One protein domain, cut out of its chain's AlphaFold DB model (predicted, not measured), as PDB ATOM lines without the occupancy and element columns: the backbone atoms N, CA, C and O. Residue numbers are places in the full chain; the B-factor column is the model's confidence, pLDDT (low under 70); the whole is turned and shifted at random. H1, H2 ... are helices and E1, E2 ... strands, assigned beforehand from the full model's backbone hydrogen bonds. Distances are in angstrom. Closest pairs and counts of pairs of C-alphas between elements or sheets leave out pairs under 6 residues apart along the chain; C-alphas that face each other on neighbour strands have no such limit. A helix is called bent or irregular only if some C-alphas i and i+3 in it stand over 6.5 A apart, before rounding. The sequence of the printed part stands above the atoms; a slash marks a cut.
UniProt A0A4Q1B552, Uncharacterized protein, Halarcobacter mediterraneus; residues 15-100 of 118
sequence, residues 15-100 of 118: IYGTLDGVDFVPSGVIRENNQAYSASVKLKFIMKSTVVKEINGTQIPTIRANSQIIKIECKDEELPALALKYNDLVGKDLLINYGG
ATOM      1  N   ILE A  15      92.222   4.305  41.567       89.88
ATOM      2  CA  ILE A  15      90.878   3.835  41.236       89.88
ATOM      3  C   ILE A  15      90.812   2.361  41.596       89.88
ATOM      4  O   ILE A  15      91.644   1.575  41.144       89.88
ATOM      5  N   TYR A  16      89.803   1.988  42.379       90.38
ATOM      6  CA  TYR A  16      89.447   0.599  42.611       90.38
ATOM      7  C   TYR A  16      88.033   0.344  42.109       90.38
ATOM      8  O   TYR A  16      87.079   0.972  42.566       90.38
ATOM      9  N   GLY A  17      87.895  -0.579  41.163       90.12
ATOM     10  CA  GLY A  17      86.585  -0.999  40.698       90.12
ATOM     11  C   GLY A  17      86.638  -1.995  39.556       90.12
ATOM     12  O   GLY A  17      87.703  -2.388  39.082       90.12
ATOM     13  N   THR A  18      85.455  -2.395  39.107       91.50
ATOM     14  CA  THR A  18      85.294  -3.348  38.012       91.50
ATOM     15  C   THR A  18      85.519  -2.664  36.665       91.50
ATOM     16  O   THR A  18      84.915  -1.622  36.382       91.50
ATOM     17  N   LEU A  19      86.373  -3.254  35.826       94.12
ATOM     18  CA  LEU A  19      86.567  -2.804  34.450       94.12
ATOM     19  C   LEU A  19      85.302  -3.111  33.631       94.12
ATOM     20  O   LEU A  19      84.949  -4.272  33.444       94.12
ATOM     21  N   ASP A  20      84.622  -2.071  33.155       94.94
ATOM     22  CA  ASP A  20      83.375  -2.156  32.378       94.94
ATOM     23  C   ASP A  20      83.648  -2.354  30.888       94.94
ATOM     24  O   ASP A  20      82.920  -3.064  30.203       94.94
ATOM     25  N   GLY A  21      84.718  -1.743  30.379       95.38
ATOM     26  CA  GLY A  21      85.063  -1.849  28.970       95.38
ATOM     27  C   GLY A  21      86.428  -1.278  28.633       95.38
ATOM     28  O   GLY A  21      87.037  -0.540  29.415       95.38
ATOM     29  N   VAL A  22      86.881  -1.627  27.435       96.75
ATOM     30  CA  VAL A  22      88.144  -1.187  26.852       96.75
ATOM     31  C   VAL A  22      87.855  -0.585  25.488       96.75
ATOM     32  O   VAL A  22      87.136  -1.174  24.686       96.75
ATOM     33  N   ASP A  23      88.408   0.593  25.244       95.62
ATOM     34  CA  ASP A  23      88.375   1.273  23.953       95.62
ATOM     35  C   ASP A  23      89.811   1.619  23.542       95.62
ATOM     36  O   ASP A  23      90.712   1.656  24.386       95.62
ATOM     37  N   PHE A  24      90.055   1.856  22.261       94.31
ATOM     38  CA  PHE A  24      91.378   2.200  21.766       94.31
ATOM     39  C   PHE A  24      91.312   3.254  20.670       94.31
ATOM     40  O   PHE A  24      90.370   3.332  19.887       94.31
ATOM     41  N   VAL A  25      92.340   4.090  20.628       94.88
ATOM     42  CA  VAL A  25      92.454   5.200  19.691       94.88
ATOM     43  C   VAL A  25      93.817   5.090  19.006       94.88
ATOM     44  O   VAL A  25      94.820   5.164  19.718       94.88
ATOM     45  N   PRO A  26      93.881   4.896  17.673       94.69
ATOM     46  CA  PRO A  26      95.132   4.975  16.916       94.69
ATOM     47  C   PRO A  26      95.681   6.397  16.930       94.69
ATOM     48  O   PRO A  26      94.929   7.341  17.156       94.69
ATOM     49  N   SER A  27      96.978   6.572  16.701       95.44
ATOM     50  CA  SER A  27      97.558   7.908  16.590       95.44
ATOM     51  C   SER A  27      97.052   8.631  15.338       95.44
ATOM     52  O   SER A  27      96.594   8.026  14.364       95.44
ATOM     53  N   GLY A  28      97.117   9.959  15.355       94.00
ATOM     54  CA  GLY A  28      96.692  10.753  14.213       94.00
ATOM     55  C   GLY A  28      96.902  12.246  14.400       94.00
ATOM     56  O   GLY A  28      97.513  12.704  15.364       94.00
ATOM     57  N   VAL A  29      96.372  13.013  13.451       94.62
ATOM     58  CA  VAL A  29      96.404  14.479  13.463       94.62
ATOM     59  C   VAL A  29      94.987  15.000  13.262       94.62
ATOM     60  O   VAL A  29      94.289  14.593  12.329       94.62
ATOM     61  N   ILE A  30      94.547  15.894  14.146       92.19
ATOM     62  CA  ILE A  30      93.260  16.578  14.015       92.19
ATOM     63  C   ILE A  30      93.374  17.568  12.850       92.19
ATOM     64  O   ILE A  30      94.182  18.493  12.883       92.19
ATOM     65  N   ARG A  31      92.561  17.378  11.804       90.62
ATOM     66  CA  ARG A  31      92.652  18.164  10.559       90.62
ATOM     67  C   ARG A  31      92.378  19.659  10.750       90.62
ATOM     68  O   ARG A  31      92.898  20.461   9.988       90.62
ATOM     69  N   GLU A  32      91.572  20.021  11.744       92.12
ATOM     70  CA  GLU A  32      91.133  21.404  11.979       92.12
ATOM     71  C   GLU A  32      92.221  22.287  12.606       92.12
ATOM     72  O   GLU A  32      92.311  23.467  12.281       92.12
ATOM     73  N   ASN A  33      93.054  21.732  13.491       93.94
ATOM     74  CA  ASN A  33      94.061  22.488  14.246       93.94
ATOM     75  C   ASN A  33      95.492  21.937  14.091       93.94
ATOM     76  O   ASN A  33      96.407  22.403  14.769       93.94
ATOM     77  N   ASN A  34      95.685  20.943  13.219       92.12
ATOM     78  CA  ASN A  34      96.949  20.252  12.966       92.12
ATOM     79  C   ASN A  34      97.616  19.671  14.232       92.12
ATOM     80  O   ASN A  34      98.829  19.460  14.270       92.12
ATOM     81  N   GLN A  35      96.833  19.417  15.283       94.12
ATOM     82  CA  GLN A  35      97.342  18.883  16.537       94.12
ATOM     83  C   GLN A  35      97.479  17.363  16.433       94.12
ATOM     84  O   GLN A  35      96.498  16.649  16.201       94.12
ATOM     85  N   ALA A  36      98.701  16.869  16.620       92.94
ATOM     86  CA  ALA A  36      98.968  15.441  16.721       92.94
ATOM     87  C   ALA A  36      98.472  14.888  18.065       92.94
ATOM     88  O   ALA A  36      98.591  15.543  19.106       92.94
ATOM     89  N   TYR A  37      97.948  13.666  18.045       91.94
ATOM     90  CA  TYR A  37      97.618  12.904  19.242       91.94
ATOM     91  C   TYR A  37      98.193  11.492  19.143       91.94
ATOM     92  O   TYR A  37      98.201  10.870  18.080       91.94
ATOM     93  N   SER A  38      98.692  11.000  20.273       93.31
ATOM     94  CA  SER A  38      99.283   9.669  20.381       93.31
ATOM     95  C   SER A  38      98.217   8.581  20.451       93.31
ATOM     96  O   SER A  38      97.094   8.819  20.912       93.31
ATOM     97  N   ALA A  39      98.607   7.369  20.063       96.19
ATOM     98  CA  ALA A  39      97.803   6.180  20.279       96.19
ATOM     99  C   ALA A  39      97.564   5.939  21.778       96.19
ATOM    100  O   ALA A  39      98.397   6.262  22.634       96.19
ATOM    101  N   SER A  40      96.394   5.402  22.117       96.62
ATOM    102  CA  SER A  40      96.070   5.083  23.508       96.62
ATOM    103  C   SER A  40      95.011   4.000  23.657       96.62
ATOM    104  O   SER A  40      94.108   3.875  22.832       96.62
ATOM    105  N   VAL A  41      95.087   3.276  24.770       97.12
ATOM    106  CA  VAL A  41      94.026   2.393  25.265       97.12
ATOM    107  C   VAL A  41      93.299   3.091  26.413       97.12
ATOM    108  O   VAL A  41      93.917   3.702  27.285       97.12
ATOM    109  N   LYS A  42      91.971   3.019  26.420       96.31
ATOM    110  CA  LYS A  42      91.091   3.627  27.418       96.31
ATOM    111  C   LYS A  42      90.391   2.535  28.212       96.31
ATOM    112  O   LYS A  42      89.665   1.722  27.651       96.31
ATOM    113  N   LEU A  43      90.585   2.552  29.522       96.69
ATOM    114  CA  LEU A  43      89.949   1.644  30.467       96.69
ATOM    115  C   LEU A  43      88.776   2.359  31.128       96.69
ATOM    116  O   LEU A  43      88.970   3.375  31.797       96.69
ATOM    117  N   LYS A  44      87.563   1.846  30.936       96.00
ATOM    118  CA  LYS A  44      86.338   2.430  31.481       96.00
ATOM    119  C   LYS A  44      85.913   1.682  32.736       96.00
ATOM    120  O   LYS A  44      85.710   0.474  32.710       96.00
ATOM    121  N   PHE A  45      85.705   2.422  33.814       93.75
ATOM    122  CA  PHE A  45      85.217   1.922  35.091       93.75
ATOM    123  C   PHE A  45      83.872   2.558  35.415       93.75
ATOM    124  O   PHE A  45      83.706   3.767  35.248       93.75
ATOM    125  N   ILE A  46      82.917   1.776  35.915       86.88
ATOM    126  CA  ILE A  46      81.637   2.308  36.393       86.88
ATOM    127  C   ILE A  46      81.663   2.390  37.914       86.88
ATOM    128  O   ILE A  46      81.615   1.379  38.610       86.88
ATOM    129  N   MET A  47      81.696   3.616  38.430       83.81
ATOM    130  CA  MET A  47      81.604   3.902  39.857       83.81
ATOM    131  C   MET A  47      80.144   4.124  40.229       83.81
ATOM    132  O   MET A  47      79.508   5.059  39.736       83.81
ATOM    133  N   LYS A  48      79.603   3.267  41.095       80.44
ATOM    134  CA  LYS A  48      78.240   3.409  41.613       80.44
ATOM    135  C   LYS A  48      78.285   4.106  42.968       80.44
ATOM    136  O   LYS A  48      78.998   3.658  43.856       80.44
ATOM    137  N   SER A  49      77.506   5.168  43.132       76.19
ATOM    138  CA  SER A  49      77.270   5.818  44.421       76.19
ATOM    139  C   SER A  49      75.774   5.867  44.713       76.19
ATOM    140  O   SER A  49      74.956   6.098  43.819       76.19
ATOM    141  N   THR A  50      75.394   5.629  45.965       74.19
ATOM    142  CA  THR A  50      74.007   5.802  46.410       74.19
ATOM    143  C   THR A  50      73.827   7.246  46.845       74.19
ATOM    144  O   THR A  50      74.466   7.698  47.790       74.19
ATOM    145  N   VAL A  51      72.955   7.974  46.157       75.50
ATOM    146  CA  VAL A  51      72.620   9.362  46.473       75.50
ATOM    147  C   VAL A  51      71.176   9.409  46.937       75.50
ATOM    148  O   VAL A  51      70.286   8.901  46.258       75.50
ATOM    149  N   VAL A  52      70.921  10.037  48.079       76.75
ATOM    150  CA  VAL A  52      69.555  10.293  48.536       76.75
ATOM    151  C   VAL A  52      69.030  11.521  47.800       76.75
ATOM    152  O   VAL A  52      69.623  12.595  47.881       76.75
ATOM    153  N   LYS A  53      67.941  11.360  47.048       76.56
ATOM    154  CA  LYS A  53      67.225  12.470  46.417       76.56
ATOM    155  C   LYS A  53      65.954  12.747  47.196       76.56
ATOM    156  O   LYS A  53      65.185  11.829  47.457       76.56
ATOM    157  N   GLU A  54      65.721  14.005  47.528       78.50
ATOM    158  CA  GLU A  54      64.440  14.435  48.069       78.50
ATOM    159  C   GLU A  54      63.484  14.740  46.912       78.50
ATOM    160  O   GLU A  54      63.779  15.568  46.050       78.50
ATOM    161  N   ILE A  55      62.360  14.027  46.858       80.25
ATOM    162  CA  ILE A  55      61.291  14.247  45.882       80.25
ATOM    163  C   ILE A  55      59.999  14.399  46.677       80.25
ATOM    164  O   ILE A  55      59.587  13.471  47.373       80.25
ATOM    165  N   ASN A  56      59.370  15.573  46.594       80.06
ATOM    166  CA  ASN A  56      58.120  15.893  47.294       80.06
ATOM    167  C   ASN A  56      58.164  15.587  48.807       80.06
ATOM    168  O   ASN A  56      57.251  14.964  49.346       80.06
ATOM    169  N   GLY A  57      59.250  15.967  49.490       81.25
ATOM    170  CA  GLY A  57      59.433  15.747  50.932       81.25
ATOM    171  C   GLY A  57      59.761  14.302  51.335       81.25
ATOM    172  O   GLY A  57      59.903  14.014  52.520       81.25
ATOM    173  N   THR A  58      59.900  13.385  50.371       77.00
ATOM    174  CA  THR A  58      60.301  11.993  50.618       77.00
ATOM    175  C   THR A  58      61.737  11.765  50.156       77.00
ATOM    176  O   THR A  58      62.096  12.076  49.019       77.00
ATOM    177  N   GLN A  59      62.566  11.201  51.032       82.19
ATOM    178  CA  GLN A  59      63.948  10.834  50.725       82.19
ATOM    179  C   GLN A  59      63.995   9.477  50.016       82.19
ATOM    180  O   GLN A  59      63.655   8.450  50.601       82.19
ATOM    181  N   ILE A  60      64.436   9.462  48.758       83.69
ATOM    182  CA  ILE A  60      64.527   8.258  47.930       83.69
ATOM    183  C   ILE A  60      66.005   7.950  47.636       83.69
ATOM    184  O   ILE A  60      66.679   8.752  46.975       83.69
ATOM    185  N   PRO A  61      66.539   6.794  48.077       79.94
ATOM    186  CA  PRO A  61      67.884   6.370  47.710       79.94
ATOM    187  C   PRO A  61      67.923   6.020  46.217       79.94
ATOM    188  O   PRO A  61      67.225   5.126  45.745       79.94
ATOM    189  N   THR A  62      68.743   6.738  45.457       82.44
ATOM    190  CA  THR A  62      68.935   6.548  44.018       82.44
ATOM    191  C   THR A  62      70.374   6.126  43.750       82.44
ATOM    192  O   THR A  62      71.311   6.789  44.189       82.44
ATOM    193  N   ILE A  63      70.570   5.059  42.977       81.25
ATOM    194  CA  ILE A  63      71.907   4.659  42.529       81.25
ATOM    195  C   ILE A  63      72.308   5.545  41.348       81.25
ATOM    196  O   ILE A  63      71.653   5.547  40.305       81.25
ATOM    197  N   ARG A  64      73.396   6.297  41.501       80.75
ATOM    198  CA  ARG A  64      74.071   7.014  40.418       80.75
ATOM    199  C   ARG A  64      75.248   6.169  39.944       80.75
ATOM    200  O   ARG A  64      76.022   5.683  40.758       80.75
ATOM    201  N   ALA A  65      75.406   6.029  38.634       81.50
ATOM    202  CA  ALA A  65      76.575   5.412  38.021       81.50
ATOM    203  C   ALA A  65      77.357   6.483  37.251       81.50
ATOM    204  O   ALA A  65      76.797   7.125  36.367       81.50
ATOM    205  N   ASN A  66      78.629   6.685  37.590       84.56
ATOM    206  CA  ASN A  66      79.531   7.585  36.873       84.56
ATOM    207  C   ASN A  66      80.625   6.761  36.197       84.56
ATOM    208  O   ASN A  66      81.263   5.935  36.849       84.56
ATOM    209  N   SER A  67      80.864   6.996  34.908       87.81
ATOM    210  CA  SER A  67      81.999   6.390  34.217       87.81
ATOM    211  C   SER A  67      83.270   7.188  34.479       87.81
ATOM    212  O   SER A  67      83.306   8.385  34.193       87.81
ATOM    213  N   GLN A  68      84.312   6.523  34.960       90.44
ATOM    214  CA  GLN A  68      85.667   7.061  34.996       90.44
ATOM    215  C   GLN A  68      86.510   6.357  33.939       90.44
ATOM    216  O   GLN A  68      86.387   5.148  33.753       90.44
ATOM    217  N   ILE A  69      87.337   7.115  33.221       93.38
ATOM    218  CA  ILE A  69      88.166   6.588  32.138       93.38
ATOM    219  C   ILE A  69      89.629   6.846  32.475       93.38
ATOM    220  O   ILE A  69      90.022   7.994  32.665       93.38
ATOM    221  N   ILE A  70      90.431   5.782  32.497       93.44
ATOM    222  CA  ILE A  70      91.890   5.863  32.589       93.44
ATOM    223  C   ILE A  70      92.483   5.637  31.202       93.44
ATOM    224  O   ILE A  70      92.179   4.643  30.544       93.44
ATOM    225  N   LYS A  71      93.330   6.566  30.756       93.88
ATOM    226  CA  LYS A  71      94.022   6.499  29.466       93.88
ATOM    227  C   LYS A  71      95.449   5.985  29.665       93.88
ATOM    228  O   LYS A  71      96.185   6.538  30.475       93.88
ATOM    229  N   ILE A  72      95.837   4.981  28.886       94.31
ATOM    230  CA  ILE A  72      97.199   4.452  28.797       94.31
ATOM    231  C   ILE A  72      97.736   4.832  27.419       94.31
ATOM    232  O   ILE A  72      97.215   4.370  26.405       94.31
ATOM    233  N   GLU A  73      98.728   5.717  27.376       94.12
ATOM    234  CA  GLU A  73      99.399   6.094  26.128       94.12
ATOM    235  C   GLU A  73     100.327   4.966  25.670       94.12
ATOM    236  O   GLU A  73     100.999   4.340  26.489       94.12
ATOM    237  N   CYS A  74     100.341   4.691  24.368       94.25
ATOM    238  CA  CYS A  74     101.144   3.626  23.772       94.25
ATOM    239  C   CYS A  74     101.483   3.947  22.311       94.25
ATOM    240  O   CYS A  74     101.087   4.989  21.782       94.25
ATOM    241  N   LYS A  75     102.223   3.055  21.648       95.75
ATOM    242  CA  LYS A  75     102.446   3.104  20.196       95.75
ATOM    243  C   LYS A  75     101.334   2.367  19.449       95.75
ATOM    244  O   LYS A  75     100.702   1.469  20.004       95.75
ATOM    245  N   ASP A  76     101.130   2.697  18.175       95.31
ATOM    246  CA  ASP A  76     100.121   2.029  17.337       95.31
ATOM    247  C   ASP A  76     100.359   0.521  17.205       95.31
ATOM    248  O   ASP A  76      99.421  -0.269  17.258       95.31
ATOM    249  N   GLU A  77     101.622   0.112  17.104       96.00
ATOM    250  CA  GLU A  77     102.030  -1.296  17.013       96.00
ATOM    251  C   GLU A  77     101.631  -2.107  18.260       96.00
ATOM    252  O   GLU A  77     101.405  -3.314  18.182       96.00
ATOM    253  N   GLU A  78     101.513  -1.444  19.415       95.31
ATOM    254  CA  GLU A  78     101.171  -2.064  20.698       95.31
ATOM    255  C   GLU A  78      99.655  -2.147  20.919       95.31
ATOM    256  O   GLU A  78      99.204  -2.907  21.781       95.31
ATOM    257  N   LEU A  79      98.855  -1.397  20.147       94.31
ATOM    258  CA  LEU A  79      97.410  -1.296  20.347       94.31
ATOM    259  C   LEU A  79      96.694  -2.646  20.312       94.31
ATOM    260  O   LEU A  79      95.943  -2.905  21.252       94.31
ATOM    261  N   PRO A  80      96.907  -3.532  19.316       94.25
ATOM    262  CA  PRO A  80      96.184  -4.800  19.273       94.25
ATOM    263  C   PRO A  80      96.487  -5.672  20.495       94.25
ATOM    264  O   PRO A  80      95.580  -6.254  21.088       94.25
ATOM    265  N   ALA A  81      97.757  -5.719  20.907       96.44
ATOM    266  CA  ALA A  81      98.201  -6.520  22.041       96.44
ATOM    267  C   ALA A  81      97.666  -5.970  23.372       96.44
ATOM    268  O   ALA A  81      97.177  -6.735  24.205       96.44
ATOM    269  N   LEU A  82      97.722  -4.649  23.574       95.75
ATOM    270  CA  LEU A  82      97.212  -4.011  24.787       95.75
ATOM    271  C   LEU A  82      95.685  -4.067  24.856       95.75
ATOM    272  O   LEU A  82      95.146  -4.413  25.906       95.75
ATOM    273  N   ALA A  83      94.987  -3.785  23.754       94.00
ATOM    274  CA  ALA A  83      93.532  -3.863  23.697       94.00
ATOM    275  C   ALA A  83      93.049  -5.276  24.042       94.00
ATOM    276  O   ALA A  83      92.195  -5.417  24.913       94.00
ATOM    277  N   LEU A  84      93.651  -6.316  23.452       95.50
ATOM    278  CA  LEU A  84      93.323  -7.706  23.775       95.50
ATOM    279  C   LEU A  84      93.594  -8.023  25.251       95.50
ATOM    280  O   LEU A  84      92.699  -8.489  25.955       95.50
ATOM    281  N   LYS A  85      94.793  -7.686  25.742       96.38
ATOM    282  CA  LYS A  85      95.195  -7.911  27.137       96.38
ATOM    283  C   LYS A  85      94.199  -7.316  28.130       96.38
ATOM    284  O   LYS A  85      93.869  -7.962  29.121       96.38
ATOM    285  N   TYR A  86      93.762  -6.076  27.915       96.44
ATOM    286  CA  TYR A  86      92.824  -5.423  28.826       96.44
ATOM    287  C   TYR A  86      91.383  -5.880  28.603       96.44
ATOM    288  O   TYR A  86      90.613  -5.909  29.562       96.44
ATOM    289  N   ASN A  87      91.012  -6.278  27.385       95.88
ATOM    290  CA  ASN A  87      89.694  -6.841  27.113       95.88
ATOM    291  C   ASN A  87      89.473  -8.151  27.894       95.88
ATOM    292  O   ASN A  87      88.401  -8.360  28.455       95.88
ATOM    293  N   ASP A  88      90.519  -8.966  28.068       96.81
ATOM    294  CA  ASP A  88      90.498 -10.167  28.923       96.81
ATOM    295  C   ASP A  88      90.327  -9.861  30.427       96.81
ATOM    296  O   ASP A  88      90.132 -10.766  31.255       96.81
ATOM    297  N   LEU A  89      90.440  -8.589  30.818       95.88
ATOM    298  CA  LEU A  89      90.225  -8.114  32.184       95.88
ATOM    299  C   LEU A  89      88.839  -7.490  32.390       95.88
ATOM    300  O   LEU A  89      88.514  -7.129  33.519       95.88
ATOM    301  N   VAL A  90      88.013  -7.380  31.345       95.81
ATOM    302  CA  VAL A  90      86.644  -6.863  31.463       95.81
ATOM    303  C   VAL A  90      85.839  -7.737  32.430       95.81
ATOM    304  O   VAL A  90      85.919  -8.965  32.416       95.81
ATOM    305  N   GLY A  91      85.095  -7.087  33.324       92.19
ATOM    306  CA  GLY A  91      84.346  -7.727  34.403       92.19
ATOM    307  C   GLY A  91      85.181  -8.110  35.631       92.19
ATOM    308  O   GLY A  91      84.610  -8.598  36.605       92.19
ATOM    309  N   LYS A  92      86.505  -7.891  35.625       92.69
ATOM    310  CA  LYS A  92      87.372  -8.104  36.795       92.69
ATOM    311  C   LYS A  92      87.575  -6.806  37.573       92.69
ATOM    312  O   LYS A  92      87.578  -5.714  37.004       92.69
ATOM    313  N   ASP A  93      87.793  -6.948  38.875       91.88
ATOM    314  CA  ASP A  93      88.149  -5.833  39.749       91.88
ATOM    315  C   ASP A  93      89.634  -5.500  39.602       91.88
ATOM    316  O   ASP A  93      90.495  -6.374  39.752       91.88
ATOM    317  N   LEU A  94      89.929  -4.232  39.315       92.56
ATOM    318  CA  LEU A  94      91.281  -3.711  39.156       92.56
ATOM    319  C   LEU A  94      91.517  -2.566  40.136       92.56
ATOM    320  O   LEU A  94      90.657  -1.706  40.325       92.56
ATOM    321  N   LEU A  95      92.715  -2.547  40.714       92.06
ATOM    322  CA  LEU A  95      93.267  -1.395  41.410       92.06
ATOM    323  C   LEU A  95      94.302  -0.745  40.493       92.06
ATOM    324  O   LEU A  95      95.282  -1.387  40.114       92.06
ATOM    325  N   ILE A  96      94.094   0.522  40.153       91.88
ATOM    326  CA  ILE A  96      94.994   1.289  39.294       91.88
ATOM    327  C   ILE A  96      95.521   2.480  40.075       91.88
ATOM    328  O   ILE A  96      94.738   3.336  40.477       91.88
ATOM    329  N   ASN A  97      96.842   2.542  40.243       91.69
ATOM    330  CA  ASN A  97      97.527   3.769  40.633       91.69
ATOM    331  C   ASN A  97      97.666   4.657  39.391       91.69
ATOM    332  O   ASN A  97      98.213   4.205  38.382       91.69
ATOM    333  N   TYR A  98      97.150   5.882  39.441       89.75
ATOM    334  CA  TYR A  98      97.217   6.821  38.327       89.75
ATOM    335  C   TYR A  98      97.944   8.109  38.716       89.75
ATOM    336  O   TYR A  98      97.869   8.590  39.846       89.75
ATOM    337  N   GLY A  99      98.645   8.697  37.748       85.06
ATOM    338  CA  GLY A  99      99.282   9.998  37.921       85.06
ATOM    339  C   GLY A  99      98.255  11.119  37.796       85.06
ATOM    340  O   GLY A  99      97.777  11.383  36.693       85.06
ATOM    341  N   GLY A 100      97.925  11.771  38.909       80.25
ATOM    342  CA  GLY A 100      97.326  13.107  38.883       80.25
ATOM    343  C   GLY A 100      98.394  14.148  38.548       80.25
ATOM    344  O   GLY A 100      99.578  13.922  38.805       80.25
TER     345      GLY A 100
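What this domain is: This is residues 15 to 100 of the 118 residues of an uncharacterized protein of Halarcobacter mediterraneus (UniProt A0A4Q1B552). A long, twisted ribbon of two strands, the hairpin E4 and E5, makes the length of this domain, and the other parts gather toward the end of it where E4 begins and E5 ends. There E1 pairs beside E4, H1 covers E1 and E4 on one face, E6 pairs with the first residues of E1, and the small hairpin E2 and E3 turns away, with residues 30 to 35 sticking out. The printed part has 86 residues, with named elements in the order E1, E2, E3, E4, E5, H1, E6, and the class is mostly strand. The larger sheet has the order E5, E4, E1, E6, and the smaller has E2 and E3; both are antiparallel. The whole is only just loose, close to extended, with a radius of gyration of the C-alphas of 17.6 A and spans of 55 by 34 by 21 A.

Where its parts are: E1, residues 15 to 25, starts with C-alpha 15 at (90.878, 3.835, 41.236), measures 21.6 A and bends by 100 degrees at residue 18. It runs on into E2, residues 28 to 30, across a break of 2 residues at 85 degrees. E3 is residues 35 to 37. It runs on into E4, residues 40 to 55, at 92 degrees; E4 measures 42.4 A and bends by 58 degrees at residue 52. E5, residues 58 to 73, measures 46.5 A and ends with C-alpha 73 at (99.399, 6.094, 26.128). H1, residues 76 to 87, measures 16.8 A and is irregular, with C-alphas 77 and 80 7.2 A apart. E6, residues 93 to 97, measures 13.5 A and ends with C-alpha 97 at (97.527, 3.769, 40.633).

How they stand to each other: The larger sheet is strongly twisted, with E5 and E6 as edge strands. E1 pairs in a staggered way. Its residues 15 to 18 pair with E6, where N 15 and O 96 are 2.9 A apart. Its residues 19 to 25 pair with E4, where N 23 and O 42 are 2.9 A apart. In the hairpin E4 and E5, N 49 and O 64 are 2.8 A apart, within hydrogen-bond range. In the hairpin E2 and E3, N 30 and O 35 are 2.9 A apart. H1 is on the larger sheet at a height of 8.4 A, over E4 and E1. It runs slantwise to the strands, at 37 degrees to E1 on the local plane. The closest C-alphas of E1 and H1 are those of Val 22 and Asn 87, 5.9 A apart. In H1, 6 of 8 O i to N i+4 pairs are within hydrogen-bond range. E2 and E3 are apart from H1 and E6.

The domain as a whole: The two C-alphas farthest apart, those of Gly 57 and Glu 77, are 57.1 A from each other. The printed part has no cut, and the links between its named elements are tight. The mean pLDDT of the printed part is 90.3, and no printed residue is under 70.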